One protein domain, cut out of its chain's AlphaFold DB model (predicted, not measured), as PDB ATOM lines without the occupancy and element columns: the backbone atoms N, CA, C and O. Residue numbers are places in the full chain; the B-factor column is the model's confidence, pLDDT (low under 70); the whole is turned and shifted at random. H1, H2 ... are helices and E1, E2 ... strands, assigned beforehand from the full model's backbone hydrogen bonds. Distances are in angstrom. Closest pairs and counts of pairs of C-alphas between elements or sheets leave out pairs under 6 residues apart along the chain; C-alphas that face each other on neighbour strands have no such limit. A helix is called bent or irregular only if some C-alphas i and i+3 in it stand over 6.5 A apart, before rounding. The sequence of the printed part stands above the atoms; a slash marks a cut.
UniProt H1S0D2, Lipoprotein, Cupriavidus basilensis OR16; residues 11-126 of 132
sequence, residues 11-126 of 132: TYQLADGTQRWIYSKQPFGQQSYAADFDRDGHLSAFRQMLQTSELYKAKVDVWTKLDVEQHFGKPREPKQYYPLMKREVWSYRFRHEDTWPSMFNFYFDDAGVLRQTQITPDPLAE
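Overview. This is residues 11 to 126 of the 132 residues of the protein "Lipoprotein" of Cupriavidus basilensis OR16 (UniProt H1S0D2). Two four-stranded sheets spread from each other as a V, with helix H2 in the opening between them; their strands do not meet directly. One sheet, E5 E6 E7 E8, is strongly twisted and curled, with its long strand E6 bent, while the other, E1 E2 E3 E4, is flatter; the short helices H1 and H3 lie at the border of the curled sheet. The 116 printed residues hold three named helices and eight named strands, in the order E1 E2 E3 E4 H1 H2 E5 E6 E7 E8 H3, a mixed class of helices and strands. Both sheets are antiparallel, in the orders just given. The whole is compact, with a radius of gyration of the C-alphas of 14.4 A and spans of 47 by 33 by 21 A.

Arrangement. Look first at E5, residues 80 to 82, E6, 87 to 96, E7, 100 to 108, and E8, 114 to 121, a meander, each strand the antiparallel neighbour of the one before. N 82 and O 87 are 2.8 A apart between E5 and E6, N 92 and O 104 2.9 A between E6 and E7, and N 105 and O 118 2.8 A between E7 and E8. E6 bends by 68 degrees at residue 93. H2, residues 65 to 72, is on this sheet at a height of 8.8 A, over E7 and along the strands, at 13 degrees on the local plane; the closest C-alphas of H2 and E7, Lys 65 and Phe 108, are 7.3 A apart. Now find the second meander: E1, residues 11 to 13, E2, 19 to 24, E3, 32 to 37, and E4, 43 to 48. Its pairs include N 12 and O 20, 2.9 A, N 21 and O 35, 2.8 A, and N 34 and O 47, 2.8 A. H2 is on this sheet too, at a height of 9.7 A, and stands up from it at 47 degrees; the closest C-alphas of H2 and E3, Phe 72 and Ser 32, are 6.3 A apart. H1, residues 52 to 55, and H3, residues 123 to 126, only graze the sheet of E5 to E8. In H2 every O i to N i+4 pair is within hydrogen-bond range; H1 and H3 are too short for such a pair.

Along the chain. Find C-alpha 87 at (-24.541, 2.371, 82.365); from there E6 runs 23.4 A to residue 96. E7 spans 24.7 A, E8 20.7 A, E3 16.5 A, E2 16.2 A, E4 14.8 A and H2 10.6 A. E1, 7.1 A, begins at C-alpha 11, (-9.718, -17.473, 90.590). E5 spans 6.7 A and H1 5.2 A; H3, 5.1 A, ends at C-alpha 126, (-1.489, 12.734, 80.655).

Size, cuts and confidence. The C-alphas farthest apart, Asp 40 and Leu 84, are 47.5 A apart. The printed part has no cut, and no link is long. The mean pLDDT of the printed part is 95.9; look to residue 126 for the one value under 70.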
ATOM      1  N   THR A  11      -9.610 -16.089  91.060       97.12
ATOM      2  CA  THR A  11      -9.718 -17.473  90.590       97.12
ATOM      3  C   THR A  11     -11.148 -17.752  90.155       97.12
ATOM      4  O   THR A  11     -12.104 -17.345  90.816       97.12
ATOM      5  N   TYR A  12     -11.295 -18.444  89.031       97.75
ATOM      6  CA  TYR A  12     -12.585 -18.753  88.430       97.75
ATOM      7  C   TYR A  12     -12.627 -20.214  88.001       97.75
ATOM      8  O   TYR A  12     -11.657 -20.725  87.445       97.75
ATOM      9  N   GLN A  13     -13.766 -20.861  88.238       96.56
ATOM     10  CA  GLN A  13     -14.121 -22.093  87.541       96.56
ATOM     11  C   GLN A  13     -14.909 -21.713  86.291       96.56
ATOM     12  O   GLN A  13     -15.881 -20.956  86.381       96.56
ATOM     13  N   LEU A  14     -14.455 -22.178  85.132       95.69
ATOM     14  CA  LEU A  14     -15.077 -21.896  83.845       95.69
ATOM     15  C   LEU A  14     -16.165 -22.933  83.539       95.69
ATOM     16  O   LEU A  14     -16.183 -24.033  84.092       95.69
ATOM     17  N   ALA A  15     -17.095 -22.577  82.653       92.44
ATOM     18  CA  ALA A  15     -18.257 -23.414  82.338       92.44
ATOM     19  C   ALA A  15     -17.889 -24.764  81.693       92.44
ATOM     20  O   ALA A  15     -18.643 -25.727  81.793       92.44
ATOM     21  N   ASP A  16     -16.722 -24.853  81.053       92.06
ATOM     22  CA  ASP A  16     -16.185 -26.093  80.486       92.06
ATOM     23  C   ASP A  16     -15.488 -26.986  81.534       92.06
ATOM     24  O   ASP A  16     -14.975 -28.057  81.198       92.06
ATOM     25  N   GLY A  17     -15.482 -26.586  82.807       92.88
ATOM     26  CA  GLY A  17     -14.848 -27.300  83.913       92.88
ATOM     27  C   GLY A  17     -13.345 -27.053  84.052       92.88
ATOM     28  O   GLY A  17     -12.726 -27.669  84.917       92.88
ATOM     29  N   THR A  18     -12.751 -26.187  83.228       95.62
ATOM     30  CA  THR A  18     -11.372 -25.722  83.429       95.62
ATOM     31  C   THR A  18     -11.306 -24.657  84.521       95.62
ATOM     32  O   THR A  18     -12.298 -23.992  84.838       95.62
ATOM     33  N   GLN A  19     -10.123 -24.477  85.106       96.94
ATOM     34  CA  GLN A  19      -9.887 -23.445  86.108       96.94
ATOM     35  C   GLN A  19      -9.016 -22.340  85.521       96.94
ATOM     36  O   GLN A  19      -7.990 -22.607  84.904       96.94
ATOM     37  N   ARG A  20      -9.369 -21.084  85.782       97.62
ATOM     38  CA  ARG A  20      -8.539 -19.932  85.431       97.62
ATOM     39  C   ARG A  20      -8.086 -19.188  86.670       97.62
ATOM     40  O   ARG A  20      -8.893 -18.810  87.520       97.62
ATOM     41  N   TRP A  21      -6.791 -18.923  86.743       97.75
ATOM     42  CA  TRP A  21      -6.197 -18.016  87.715       97.75
ATOM     43  C   TRP A  21      -5.779 -16.732  87.023       97.75
ATOM     44  O   TRP A  21      -5.157 -16.765  85.963       97.75
ATOM     45  N   ILE A  22      -6.104 -15.600  87.634       98.06
ATOM     46  CA  ILE A  22      -5.776 -14.281  87.108       98.06
ATOM     47  C   ILE A  22      -4.788 -13.598  88.041       98.06
ATOM     48  O   ILE A  22      -4.927 -13.622  89.263       98.06
ATOM     49  N   TYR A  23      -3.784 -12.975  87.435       97.00
ATOM     50  CA  TYR A  23      -2.718 -12.232  88.086       97.00
ATOM     51  C   TYR A  23      -2.731 -10.795  87.572       97.00
ATOM     52  O   TYR A  23      -2.002 -10.441  86.638       97.00
ATOM     53  N   SER A  24      -3.578  -9.962  88.171       96.75
ATOM     54  CA  SER A  24      -3.692  -8.558  87.789       96.75
ATOM     55  C   SER A  24      -2.592  -7.707  88.424       96.75
ATOM     56  O   SER A  24      -2.321  -7.805  89.621       96.75
ATOM     57  N   LYS A  25      -1.960  -6.840  87.627       95.50
ATOM     58  CA  LYS A  25      -1.044  -5.793  88.114       95.50
ATOM     59  C   LYS A  25      -1.752  -4.445  88.314       95.50
ATOM     60  O   LYS A  25      -1.103  -3.463  88.662       95.50
ATOM     61  N   GLN A  26      -3.063  -4.384  88.082       95.00
ATOM     62  CA  GLN A  26      -3.882  -3.183  88.255       95.00
ATOM     63  C   GLN A  26      -4.021  -2.808  89.747       95.00
ATOM     64  O   GLN A  26      -3.915  -3.684  90.608       95.00
ATOM     65  N   PRO A  27      -4.292  -1.531  90.076       93.88
ATOM     66  CA  PRO A  27      -4.527  -0.411  89.156       93.88
ATOM     67  C   PRO A  27      -3.239   0.237  88.621       93.88
ATOM     68  O   PRO A  27      -3.276   0.941  87.619       93.88
ATOM     69  N   PHE A  28      -2.085   0.013  89.253       89.25
ATOM     70  CA  PHE A  28      -0.852   0.738  88.908       89.25
ATOM     71  C   PHE A  28      -0.091   0.166  87.702       89.25
ATOM     72  O   PHE A  28       0.688   0.880  87.072       89.25
ATOM     73  N   GLY A  29      -0.297  -1.111  87.378       92.81
ATOM     74  CA  GLY A  29       0.213  -1.761  86.173       92.81
ATOM     75  C   GLY A  29      -0.775  -1.716  85.006       92.81
ATOM     76  O   GLY A  29      -1.903  -1.263  85.150       92.81
ATOM     77  N   GLN A  30      -0.344  -2.221  83.847       94.94
ATOM     78  CA  GLN A  30      -1.127  -2.266  82.597       94.94
ATOM     79  C   GLN A  30      -1.386  -3.699  82.106       94.94
ATOM     80  O   GLN A  30      -1.813  -3.916  80.978       94.94
ATOM     81  N   GLN A  31      -1.083  -4.692  82.944       96.25
ATOM     82  CA  GLN A  31      -1.091  -6.106  82.581       96.25
ATOM     83  C   GLN A  31      -2.000  -6.892  83.522       96.25
ATOM     84  O   GLN A  31      -2.089  -6.607  84.720       96.25
ATOM     85  N   SER A  32      -2.629  -7.919  82.969       97.44
ATOM     86  CA  SER A  32      -3.311  -8.979  83.703       97.44
ATOM     87  C   SER A  32      -2.964 -10.280  83.003       97.44
ATOM     88  O   SER A  32      -3.067 -10.334  81.778       97.44
ATOM     89  N   TYR A  33      -2.494 -11.284  83.740       97.56
ATOM     90  CA  TYR A  33      -2.125 -12.578  83.163       97.56
ATOM     91  C   TYR A  33      -3.136 -13.643  83.566       97.56
ATOM     92  O   TYR A  33      -3.484 -13.722  84.742       97.56
ATOM     93  N   ALA A  34      -3.568 -14.470  82.620       97.81
ATOM     94  CA  ALA A  34      -4.396 -15.641  82.877       97.81
ATOM     95  C   ALA A  34      -3.550 -16.912  82.782       97.81
ATOM     96  O   ALA A  34      -2.850 -17.114  81.789       97.81
ATOM     97  N   ALA A  35      -3.643 -17.756  83.804       97.12
ATOM     98  CA  ALA A  35      -3.156 -19.126  83.816       97.12
ATOM     99  C   ALA A  35      -4.367 -20.065  83.757       97.12
ATOM    100  O   ALA A  35      -5.197 -20.048  84.669       97.12
ATOM    101  N   ASP A  36      -4.468 -20.851  82.692       96.69
ATOM    102  CA  ASP A  36      -5.561 -21.796  82.463       96.69
ATOM    103  C   ASP A  36      -5.110 -23.203  82.830       96.69
ATOM    104  O   ASP A  36      -4.065 -23.667  82.371       96.69
ATOM    105  N   PHE A  37      -5.913 -23.898  83.621       96.12
ATOM    106  CA  PHE A  37      -5.671 -25.259  84.067       96.12
ATOM    107  C   PHE A  37      -6.753 -26.171  83.513       96.12
ATOM    108  O   PHE A  37      -7.941 -25.849  83.589       96.12
ATOM    109  N   ASP A  38      -6.343 -27.301  82.947       94.94
ATOM    110  CA  ASP A  38      -7.282 -28.332  82.520       94.94
ATOM    111  C   ASP A  38      -7.994 -28.983  83.722       94.94
ATOM    112  O   ASP A  38      -7.754 -28.650  84.886       94.94
ATOM    113  N   ARG A  39      -8.906 -29.916  83.434       93.81
ATOM    114  CA  ARG A  39      -9.701 -30.608  84.463       93.81
ATOM    115  C   ARG A  39      -8.855 -31.474  85.403       93.81
ATOM    116  O   ARG A  39      -9.306 -31.760  86.509       93.81
ATOM    117  N   ASP A  40      -7.650 -31.848  84.983       92.00
ATOM    118  CA  ASP A  40      -6.696 -32.625  85.777       92.00
ATOM    119  C   ASP A  40      -5.775 -31.714  86.615       92.00
ATOM    120  O   ASP A  40      -4.971 -32.188  87.420       92.00
ATOM    121  N   GLY A  41      -5.914 -30.389  86.472       90.62
ATOM    122  CA  GLY A  41      -5.151 -29.385  87.207       90.62
ATOM    123  C   GLY A  41      -3.787 -29.066  86.592       90.62
ATOM    124  O   GLY A  41      -2.956 -28.439  87.258       90.62
ATOM    125  N   HIS A  42      -3.528 -29.464  85.345       92.88
ATOM    126  CA  HIS A  42      -2.301 -29.111  84.637       92.88
ATOM    127  C   HIS A  42      -2.435 -27.768  83.924       92.88
ATOM    128  O   HIS A  42      -3.465 -27.448  83.337       92.88
ATOM    129  N   LEU A  43      -1.357 -26.979  83.943       94.44
ATOM    130  CA  LEU A  43      -1.302 -25.701  83.236       94.44
ATOM    131  C   LEU A  43      -1.343 -25.939  81.719       94.44
ATOM    132  O   LEU A  43      -0.400 -26.486  81.150       94.44
ATOM    133  N   SER A  44      -2.407 -25.472  81.075       95.06
ATOM    134  CA  SER A  44      -2.634 -25.587  79.631       95.06
ATOM    135  C   SER A  44      -2.247 -24.318  78.868       95.06
ATOM    136  O   SER A  44      -1.756 -24.402  77.743       95.06
ATOM    137  N   ALA A  45      -2.411 -23.135  79.470       94.62
ATOM    138  CA  ALA A  45      -2.024 -21.866  78.858       94.62
ATOM    139  C   ALA A  45      -1.643 -20.805  79.898       94.62
ATOM    140  O   ALA A  45      -2.178 -20.773  81.003       94.62
ATOM    141  N   PHE A  46      -0.748 -19.892  79.512       95.25
ATOM    142  CA  PHE A  46      -0.410 -18.694  80.283       95.25
ATOM    143  C   PHE A  46      -0.305 -17.485  79.343       95.25
ATOM    144  O   PHE A  46       0.508 -17.505  78.419       95.25
ATOM    145  N   ARG A  47      -1.143 -16.456  79.523       95.88
ATOM    146  CA  ARG A  47      -1.314 -15.357  78.545       95.88
ATOM    147  C   ARG A  47      -1.483 -13.992  79.204       95.88
ATOM    148  O   ARG A  47      -2.127 -13.894  80.242       95.88
ATOM    149  N   GLN A  48      -0.965 -12.933  78.575       96.50
ATOM    150  CA  GLN A  48      -1.318 -11.549  78.916       96.50
ATOM    151  C   GLN A  48      -2.686 -11.209  78.305       96.50
ATOM    152  O   GLN A  48      -2.851 -11.239  77.093       96.50
ATOM    153  N   MET A  49      -3.657 -10.858  79.145       97.81
ATOM    154  CA  MET A  49      -5.050 -10.627  78.750       97.81
ATOM    155  C   MET A  49      -5.376  -9.150  78.490       97.81
ATOM    156  O   MET A  49      -6.268  -8.847  77.709       97.81
ATOM    157  N   LEU A  50      -4.659  -8.210  79.116       97.69
ATOM    158  CA  LEU A  50      -4.817  -6.772  78.845       97.69
ATOM    159  C   LEU A  50      -3.913  -6.346  77.677       97.69
ATOM    160  O   LEU A  50      -2.893  -5.687  77.869       97.69
ATOM    161  N   GLN A  51      -4.278  -6.780  76.473       96.94
ATOM    162  CA  GLN A  51      -3.655  -6.411  75.198       96.94
ATOM    163  C   GLN A  51      -4.740  -6.266  74.124       96.94
ATOM    164  O   GLN A  51      -5.800  -6.888  74.250       96.94
ATOM    165  N   THR A  52      -4.500  -5.464  73.079       96.69
ATOM    166  CA  THR A  52      -5.527  -5.120  72.073       96.69
ATOM    167  C   THR A  52      -6.228  -6.360  71.512       96.69
ATOM    168  O   THR A  52      -7.455  -6.434  71.508       96.69
ATOM    169  N   SER A  53      -5.451  -7.373  71.116       96.81
ATOM    170  CA  SER A  53      -5.959  -8.599  70.494       96.81
ATOM    171  C   SER A  53      -6.880  -9.428  71.393       96.81
ATOM    172  O   SER A  53      -7.742 -10.136  70.879       96.81
ATOM    173  N   GLU A  54      -6.726  -9.355  72.716       97.69
ATOM    174  CA  GLU A  54      -7.592 -10.048  73.674       97.69
ATOM    175  C   GLU A  54      -8.805  -9.190  74.050       97.69
ATOM    176  O   GLU A  54      -9.928  -9.692  74.079       97.69
ATOM    177  N   LEU A  55      -8.609  -7.886  74.267       97.94
ATOM    178  CA  LEU A  55      -9.684  -6.946  74.598       97.94
ATOM    179  C   LEU A  55     -10.732  -6.858  73.482       97.94
ATOM    180  O   LEU A  55     -11.930  -6.819  73.757       97.94
ATOM    181  N   TYR A  56     -10.299  -6.898  72.221       97.25
ATOM    182  CA  TYR A  56     -11.192  -6.814  71.060       97.25
ATOM    183  C   TYR A  56     -12.019  -8.086  70.828       97.25
ATOM    184  O   TYR A  56     -12.917  -8.082  69.991       97.25
ATOM    185  N   LYS A  57     -11.775  -9.168  71.579       97.88
ATOM    186  CA  LYS A  57     -12.627 -10.369  71.549       97.88
ATOM    187  C   LYS A  57     -13.930 -10.195  72.330       97.88
ATOM    188  O   LYS A  57     -14.793 -11.069  72.243       97.88
ATOM    189  N   ALA A  58     -14.068  -9.110  73.095       98.19
ATOM    190  CA  ALA A  58     -15.280  -8.823  73.843       98.19
ATOM    191  C   ALA A  58     -16.496  -8.724  72.918       98.19
ATOM    192  O   ALA A  58     -16.461  -8.052  71.888       98.19
ATOM    193  N   LYS A  59     -17.589  -9.393  73.295       98.50
ATOM    194  CA  LYS A  59     -18.810  -9.446  72.484       98.50
ATOM    195  C   LYS A  59     -19.898  -8.589  73.113       98.50
ATOM    196  O   LYS A  59     -20.459  -8.951  74.146       98.50
ATOM    197  N   VAL A  60     -20.192  -7.460  72.477       98.44
ATOM    198  CA  VAL A  60     -21.324  -6.595  72.839       98.44
ATOM    199  C   VAL A  60     -22.639  -7.371  72.701       98.44
ATOM    200  O   VAL A  60     -22.749  -8.267  71.867       98.44
ATOM    201  N   ASP A  61     -23.596  -7.064  73.576       98.56
ATOM    202  CA  ASP A  61     -24.914  -7.695  73.724       98.56
ATOM    203  C   ASP A  61     -24.898  -9.177  74.133       98.56
ATOM    204  O   ASP A  61     -25.956  -9.788  74.282       98.56
ATOM    205  N   VAL A  62     -23.713  -9.748  74.364       98.44
ATOM    206  CA  VAL A  62     -23.530 -11.158  74.734       98.44
ATOM    207  C   VAL A  62     -22.773 -11.291  76.047       98.44
ATOM    208  O   VAL A  62     -23.217 -12.006  76.939       98.44
ATOM    209  N   TRP A  63     -21.622 -10.628  76.172       98.62
ATOM    210  CA  TRP A  63     -20.800 -10.731  77.373       98.62
ATOM    211  C   TRP A  63     -21.456 -10.033  78.552       98.62
ATOM    212  O   TRP A  63     -22.020  -8.947  78.436       98.62
ATOM    213  N   THR A  64     -21.317 -10.645  79.712       98.69
ATOM    214  CA  THR A  64     -21.734 -10.112  80.999       98.69
ATOM    215  C   THR A  64     -20.539  -9.560  81.771       98.69
ATOM    216  O   THR A  64     -19.375  -9.744  81.400       98.69
ATOM    217  N   LYS A  65     -20.814  -8.915  82.907       98.56
ATOM    218  CA  LYS A  65     -19.792  -8.570  83.906       98.56
ATOM    219  C   LYS A  65     -18.932  -9.782  84.284       98.56
ATOM    220  O   LYS A  65     -17.714  -9.652  84.357       98.56
ATOM    221  N   LEU A  66     -19.545 -10.956  84.471       98.31
ATOM    222  CA  LEU A  66     -18.823 -12.182  84.822       98.31
ATOM    223  C   LEU A  66     -17.864 -12.614  83.708       98.31
ATOM    224  O   LEU A  66     -16.731 -12.973  84.009       98.31
ATOM    225  N   ASP A  67     -18.274 -12.523  82.440       98.44
ATOM    226  CA  ASP A  67     -17.392 -12.841  81.313       98.44
ATOM    227  C   ASP A  67     -16.160 -11.929  81.309       98.44
ATOM    228  O   ASP A  67     -15.033 -12.407  81.180       98.44
ATOM    229  N   VAL A  68     -16.347 -10.623  81.521       98.38
ATOM    230  CA  VAL A  68     -15.237  -9.657  81.608       98.38
ATOM    231  C   VAL A  68     -14.313  -9.983  82.786       98.38
ATOM    232  O   VAL A  68     -13.093 -10.000  82.613       98.38
ATOM    233  N   GLU A  69     -14.862 -10.314  83.957       98.31
ATOM    234  CA  GLU A  69     -14.065 -10.747  85.108       98.31
ATOM    235  C   GLU A  69     -13.273 -12.035  84.830       98.31
ATOM    236  O   GLU A  69     -12.084 -12.101  85.131       98.31
ATOM    237  N   GLN A  70     -13.901 -13.043  84.225       97.88
ATOM    238  CA  GLN A  70     -13.264 -14.320  83.892       97.88
ATOM    239  C   GLN A  70     -12.190 -14.182  82.803       97.88
ATOM    240  O   GLN A  70     -11.306 -15.032  82.701       97.88
ATOM    241  N   HIS A  71     -12.229 -13.136  81.977       97.50
ATOM    242  CA  HIS A  71     -11.196 -12.886  80.969       97.50
ATOM    243  C   HIS A  71     -10.059 -12.011  81.498       97.50
ATOM    244  O   HIS A  71      -8.892 -12.334  81.278       97.50
ATOM    245  N   PHE A  72     -10.369 -10.919  82.197       98.00
ATOM    246  CA  PHE A  72      -9.389  -9.870  82.507       98.00
ATOM    247  C   PHE A  72      -9.125  -9.686  84.008       98.00
ATOM    248  O   PHE A  72      -8.175  -8.994  84.388       98.00
ATOM    249  N   GLY A  73      -9.922 -10.331  84.858       97.69
ATOM    250  CA  GLY A  73      -9.971 -10.130  86.302       97.69
ATOM    251  C   GLY A  73     -10.968  -9.046  86.683       97.69
ATOM    252  O   GLY A  73     -11.425  -8.264  85.847       97.69
ATOM    253  N   LYS A  74     -11.291  -8.963  87.975       97.75
ATOM    254  CA  LYS A  74     -12.102  -7.859  88.509       97.75
ATOM    255  C   LYS A  74     -11.473  -6.495  88.149       97.75
ATOM    256  O   LYS A  74     -10.242  -6.394  88.083       97.75
ATOM    257  N   PRO A  75     -12.254  -5.421  87.965       96.88
ATOM    258  CA  PRO A  75     -11.681  -4.087  87.823       96.88
ATOM    259  C   PRO A  75     -10.968  -3.688  89.123       96.88
ATOM    260  O   PRO A  75     -11.370  -4.093  90.216       96.88
ATOM    261  N   ARG A  76      -9.877  -2.926  89.013       96.50
ATOM    262  CA  ARG A  76      -9.208  -2.296  90.172       96.50
ATOM    263  C   ARG A  76      -9.297  -0.771  90.144       96.50
ATOM    264  O   ARG A  76      -8.974  -0.134  91.141       96.50
ATOM    265  N   GLU A  77      -9.762  -0.204  89.032       94.56
ATOM    266  CA  GLU A  77     -10.253   1.169  88.996       94.56
ATOM    267  C   GLU A  77     -11.617   1.268  89.696       94.56
ATOM    268  O   GLU A  77     -12.369   0.283  89.718       94.56
ATOM    269  N   PRO A  78     -11.976   2.444  90.238       94.56
ATOM    270  CA  PRO A  78     -13.321   2.689  90.731       94.56
ATOM    271  C   PRO A  78     -14.362   2.435  89.637       94.56
ATOM    272  O   PRO A  78     -14.256   2.958  88.528       94.56
ATOM    273  N   LYS A  79     -15.395   1.657  89.967       94.81
ATOM    274  CA  LYS A  79     -16.555   1.474  89.091       94.81
ATOM    275  C   LYS A  79     -17.303   2.800  88.993       94.81
ATOM    276  O   LYS A  79     -17.601   3.414  90.016       94.81
ATOM    277  N   GLN A  80     -17.610   3.229  87.777       95.69
ATOM    278  CA  GLN A  80     -18.363   4.459  87.533       95.69
ATOM    279  C   GLN A  80     -19.777   4.112  87.082       95.69
ATOM    280  O   GLN A  80     -19.972   3.113  86.400       95.69
ATOM    281  N   TYR A  81     -20.769   4.925  87.430       96.62
ATOM    282  CA  TYR A  81     -22.126   4.784  86.902       96.62
ATOM    283  C   TYR A  81     -22.557   6.104  86.271       96.62
ATOM    284  O   TYR A  81     -22.409   7.157  86.887       96.62
ATOM    285  N   TYR A  82     -23.082   6.041  85.050       95.12
ATOM    286  CA  TYR A  82     -23.556   7.185  84.276       95.12
ATOM    287  C   TYR A  82     -25.091   7.150  84.215       95.12
ATOM    288  O   TYR A  82     -25.646   6.438  83.371       95.12
ATOM    289  N   PRO A  83     -25.804   7.916  85.068       93.75
ATOM    290  CA  PRO A  83     -27.258   7.795  85.212       93.75
ATOM    291  C   PRO A  83     -28.040   8.123  83.939       93.75
ATOM    292  O   PRO A  83     -29.013   7.445  83.630       93.75
ATOM    293  N   LEU A  84     -27.590   9.120  83.168       94.88
ATOM    294  CA  LEU A  84     -28.248   9.518  81.915       94.88
ATOM    295  C   LEU A  84     -28.219   8.403  80.861       94.88
ATOM    296  O   LEU A  84     -29.146   8.282  80.067       94.88
ATOM    297  N   MET A  85     -27.174   7.575  80.874       94.06
ATOM    298  CA  MET A  85     -27.036   6.432  79.969       94.06
ATOM    299  C   MET A  85     -27.576   5.133  80.577       94.06
ATOM    300  O   MET A  85     -27.747   4.154  79.851       94.06
ATOM    301  N   LYS A  86     -27.812   5.104  81.897       96.38
ATOM    302  CA  LYS A  86     -28.041   3.888  82.692       96.38
ATOM    303  C   LYS A  86     -26.963   2.839  82.423       96.38
ATOM    304  O   LYS A  86     -27.246   1.737  81.945       96.38
ATOM    305  N   ARG A  87     -25.700   3.238  82.605       98.06
ATOM    306  CA  ARG A  87     -24.541   2.371  82.365       98.06
ATOM    307  C   ARG A  87     -23.579   2.370  83.537       98.06
ATOM    308  O   ARG A  87     -23.142   3.432  83.972       98.06
ATOM    309  N   GLU A  88     -23.197   1.179  83.981       98.50
ATOM    310  CA  GLU A  88     -22.024   0.980  84.833       98.50
ATOM    311  C   GLU A  88     -20.794   0.770  83.954       98.50
ATOM    312  O   GLU A  88     -20.847   0.011  82.991       98.50
ATOM    313  N   VAL A  89     -19.683   1.417  84.285       98.44
ATOM    314  CA  VAL A  89     -18.444   1.374  83.515       98.44
ATOM    315  C   VAL A  89     -17.335   0.769  84.348       98.44
ATOM    316  O   VAL A  89     -17.056   1.212  85.467       98.44
ATOM    317  N   TRP A  90     -16.706  -0.255  83.782       98.56
ATOM    318  CA  TRP A  90     -15.476  -0.841  84.299       98.56
ATOM    319  C   TRP A  90     -14.322  -0.483  83.387       98.56
ATOM    320  O   TRP A  90     -14.399  -0.686  82.174       98.56
ATOM    321  N   SER A  91     -13.241  -0.005  83.985       97.88
ATOM    322  CA  SER A  91     -12.087   0.490  83.249       97.88
ATOM    323  C   SER A  91     -10.833  -0.292  83.615       97.88
ATOM    324  O   SER A  91     -10.590  -0.601  84.784       97.88
ATOM    325  N   TYR A  92     -10.021  -0.590  82.605       97.81
ATOM    326  CA  TYR A  92      -8.744  -1.282  82.747       97.81
ATOM    327  C   TYR A  92      -7.654  -0.477  82.052       97.81
ATOM    328  O   TYR A  92      -7.796  -0.139  80.877       97.81
ATOM    329  N   ARG A  93      -6.549  -0.189  82.749       97.25
ATOM    330  CA  ARG A  93      -5.380   0.420  82.103       97.25
ATOM    331  C   ARG A  93      -4.680  -0.612  81.232       97.25
ATOM    332  O   ARG A  93      -4.390  -1.711  81.696       97.25
ATOM    333  N   PHE A  94      -4.352  -0.264  80.003       97.06
ATOM    334  CA  PHE A  94      -3.584  -1.124  79.110       97.06
ATOM    335  C   PHE A  94      -2.715  -0.282  78.178       97.06
ATOM    336  O   PHE A  94      -2.775   0.951  78.178       97.06
ATOM    337  N   ARG A  95      -1.885  -0.959  77.392       96.31
ATOM    338  CA  ARG A  95      -1.118  -0.329  76.327       96.31
ATOM    339  C   ARG A  95      -1.783  -0.644  74.989       96.31
ATOM    340  O   ARG A  95      -1.739  -1.782  74.535       96.31
ATOM    341  N   HIS A  96      -2.426   0.350  74.392       96.75
ATOM    342  CA  HIS A  96      -3.110   0.205  73.115       96.75
ATOM    343  C   HIS A  96      -2.094   0.124  71.975       96.75
ATOM    344  O   HIS A  96      -1.219   0.987  71.854       96.75
ATOM    345  N   GLU A  97      -2.205  -0.943  71.180       94.50
ATOM    346  CA  GLU A  97      -1.272  -1.296  70.097       94.50
ATOM    347  C   GLU A  97       0.191  -1.276  70.556       94.50
ATOM    348  O   GLU A  97       1.064  -0.712  69.897       94.50
ATOM    349  N   ASP A  98       0.431  -1.786  71.770       90.75
ATOM    350  CA  ASP A  98       1.746  -1.855  72.416       90.75
ATOM    351  C   ASP A  98       2.511  -0.520  72.468       90.75
ATOM    352  O   ASP A  98       3.703  -0.475  72.772       90.75
ATOM    353  N   THR A  99       1.800   0.597  72.283       92.75
ATOM    354  CA  THR A  99       2.381   1.937  72.193       92.75
ATOM    355  C   THR A  99       1.740   2.889  73.195       92.75
ATOM    356  O   THR A  99       2.431   3.428  74.065       92.75
ATOM    357  N   TRP A 100       0.418   3.057  73.144       94.50
ATOM    358  CA  TRP A 100      -0.272   4.169  73.796       94.50
ATOM    359  C   TRP A 100      -0.819   3.781  75.174       94.50
ATOM    360  O   TRP A 100      -1.653   2.881  75.263       94.50
ATOM    361  N   PRO A 101      -0.413   4.447  76.270       95.12
ATOM    362  CA  PRO A 101      -1.077   4.286  77.560       95.12
ATOM    363  C   PRO A 101      -2.550   4.690  77.447       95.12
ATOM    364  O   PRO A 101      -2.872   5.824  77.093       95.12
ATOM    365  N   SER A 102      -3.456   3.753  77.696       96.81
ATOM    366  CA  SER A 102      -4.889   3.934  77.471       96.81
ATOM    367  C   SER A 102      -5.709   3.214  78.537       96.81
ATOM    368  O   SER A 102      -5.210   2.358  79.267       96.81
ATOM    369  N   MET A 103      -6.991   3.547  78.614       97.31
ATOM    370  CA  MET A 103      -7.992   2.786  79.344       97.31
ATOM    371  C   MET A 103      -8.930   2.109  78.356       97.31
ATOM    372  O   MET A 103      -9.389   2.736  77.402       97.31
ATOM    373  N   PHE A 104      -9.227   0.840  78.603       98.38
ATOM    374  CA  PHE A 104     -10.313   0.130  77.946       98.38
ATOM    375  C   PHE A 104     -11.516   0.105  78.886       98.38
ATOM    376  O   PHE A 104     -11.404  -0.340  80.030       98.38
ATOM    377  N   ASN A 105     -12.648   0.608  78.411       98.50
ATOM    378  CA  ASN A 105     -13.857   0.818  79.192       98.50
ATOM    379  C   ASN A 105     -14.963  -0.113  78.693       98.50
ATOM    380  O   ASN A 105     -15.295  -0.096  77.508       98.50
ATOM    381  N   PHE A 106     -15.546  -0.891  79.599       98.75
ATOM    382  CA  PHE A 106     -16.700  -1.756  79.366       98.75
ATOM    383  C   PHE A 106     -17.941  -1.118  79.986       98.75
ATOM    384  O   PHE A 106     -17.953  -0.872  81.189       98.75
ATOM    385  N   TYR A 107     -18.974  -0.863  79.186       98.69
ATOM    386  CA  TYR A 107     -20.228  -0.244  79.615       98.69
ATOM    387  C   TYR A 107     -21.305  -1.317  79.712       98.69
ATOM    388  O   TYR A 107     -21.730  -1.865  78.695       98.69
ATOM    389  N   PHE A 108     -21.778  -1.588  80.918       98.81
ATOM    390  CA  PHE A 108     -22.824  -2.565  81.190       98.81
ATOM    391  C   PHE A 108     -24.162  -1.877  81.427       98.81
ATOM    392  O   PHE A 108     -24.202  -0.799  82.018       98.81
ATOM    393  N   ASP A 109     -25.255  -2.501  80.997       98.50
ATOM    394  CA  ASP A 109     -26.592  -2.118  81.452       98.50
ATOM    395  C   ASP A 109     -26.868  -2.582  82.894       98.50
ATOM    396  O   ASP A 109     -26.031  -3.217  83.546       98.50
ATOM    397  N   ASP A 110     -28.059  -2.256  83.399       97.62
ATOM    398  CA  ASP A 110     -28.476  -2.606  84.761       97.62
ATOM    399  C   ASP A 110     -28.628  -4.131  84.965       97.62
ATOM    400  O   ASP A 110     -28.552  -4.606  86.097       97.62
ATOM    401  N   ALA A 111     -28.776  -4.914  83.886       98.00
ATOM    402  CA  ALA A 111     -28.763  -6.380  83.927       98.00
ATOM    403  C   ALA A 111     -27.335  -6.961  83.923       98.00
ATOM    404  O   ALA A 111     -27.151  -8.170  84.063       98.00
ATOM    405  N   GLY A 112     -26.310  -6.115  83.784       98.38
ATOM    406  CA  GLY A 112     -24.911  -6.522  83.751       98.38
ATOM    407  C   GLY A 112     -24.439  -7.030  82.390       98.38
ATOM    408  O   GLY A 112     -23.380  -7.657  82.335       98.38
ATOM    409  N   VAL A 113     -25.180  -6.762  81.312       98.75
ATOM    410  CA  VAL A 113     -24.808  -7.120  79.935       98.75
ATOM    411  C   VAL A 113     -24.004  -5.988  79.305       98.75
ATOM    412  O   VAL A 113     -24.360  -4.814  79.425       98.75
ATOM    413  N   LEU A 114     -22.908  -6.329  78.631       98.75
ATOM    414  CA  LEU A 114     -22.033  -5.399  77.930       98.75
ATOM    415  C   LEU A 114     -22.771  -4.776  76.743       98.75
ATOM    416  O   LEU A 114     -23.184  -5.478  75.827       98.75
ATOM    417  N   ARG A 115     -22.888  -3.450  76.727       98.56
ATOM    418  CA  ARG A 115     -23.559  -2.685  75.663       98.56
ATOM    419  C   ARG A 115     -22.616  -1.864  74.803       98.56
ATOM    420  O   ARG A 115     -22.975  -1.499  73.693       98.56
ATOM    421  N   GLN A 116     -21.434  -1.541  75.314       98.19
ATOM    422  CA  GLN A 116     -20.465  -0.738  74.581       98.19
ATOM    423  C   GLN A 116     -19.063  -0.945  75.145       98.19
ATOM    424  O   GLN A 116     -18.882  -1.136  76.349       98.19
ATOM    425  N   THR A 117     -18.068  -0.845  74.271       98.44
ATOM    426  CA  THR A 117     -16.664  -0.705  74.646       98.44
ATOM    427  C   THR A 117     -16.120   0.631  74.158       98.44
ATOM    428  O   THR A 117     -16.508   1.101  73.088       98.44
ATOM    429  N   GLN A 118     -15.207   1.240  74.909       97.94
ATOM    430  CA  GLN A 118     -14.550   2.484  74.507       97.94
ATOM    431  C   GLN A 118     -13.092   2.503  74.951       97.94
ATOM    432  O   GLN A 118     -12.783   2.150  76.088       97.94
ATOM    433  N   ILE A 119     -12.207   2.996  74.086       97.75
ATOM    434  CA  ILE A 119     -10.825   3.307  74.453       97.75
ATOM    435  C   ILE A 119     -10.702   4.808  74.707       97.75
ATOM    436  O   ILE A 119     -11.180   5.621  73.917       97.75
ATOM    437  N   THR A 120     -10.056   5.174  75.809       96.62
ATOM    438  CA  THR A 120      -9.714   6.561  76.152       96.62
ATOM    439  C   THR A 120      -8.233   6.653  76.525       96.62
ATOM    440  O   THR A 120      -7.660   5.648  76.948       96.62
ATOM    441  N   PRO A 121      -7.584   7.823  76.412       95.62
ATOM    442  CA  PRO A 121      -6.257   8.024  76.995       95.62
ATOM    443  C   PRO A 121      -6.243   7.707  78.500       95.62
ATOM    444  O   PRO A 121      -7.257   7.878  79.177       95.62
ATOM    445  N   ASP A 122      -5.108   7.237  79.032       92.38
ATOM    446  CA  ASP A 122      -4.932   7.056  80.481       92.38
ATOM    447  C   ASP A 122      -4.670   8.417  81.159       92.38
ATOM    448  O   ASP A 122      -3.611   9.016  80.924       92.38
ATOM    449  N   PRO A 123      -5.559   8.904  82.047       86.94
ATOM    450  CA  PRO A 123      -5.386  10.201  82.702       86.94
ATOM    451  C   PRO A 123      -4.087  10.307  83.517       86.94
ATOM    452  O   PRO A 123      -3.515  11.392  83.649       86.94
ATOM    453  N   LEU A 124      -3.571   9.185  84.043       83.06
ATOM    454  CA  LEU A 124      -2.303   9.168  84.787       83.06
ATOM    455  C   LEU A 124      -1.075   9.328  83.883       83.06
ATOM    456  O   LEU A 124      -0.011   9.748  84.353       83.06
ATOM    457  N   ALA A 125      -1.194   8.985  82.600       79.06
ATOM    458  CA  ALA A 125      -0.153   9.247  81.617       79.06
ATOM    459  C   ALA A 125      -0.158  10.728  81.212       79.06
ATOM    460  O   ALA A 125       0.902  11.356  81.181       79.06
ATOM    461  N   GLU A 126      -1.341  11.315  81.004       65.81
ATOM    462  CA  GLU A 126      -1.489  12.734  80.655       65.81
ATOM    463  C   GLU A 126      -1.003  13.673  81.770       65.81
ATOM    464  O   GLU A 126      -0.290  14.646  81.507       65.81
TER     465      GLU A 126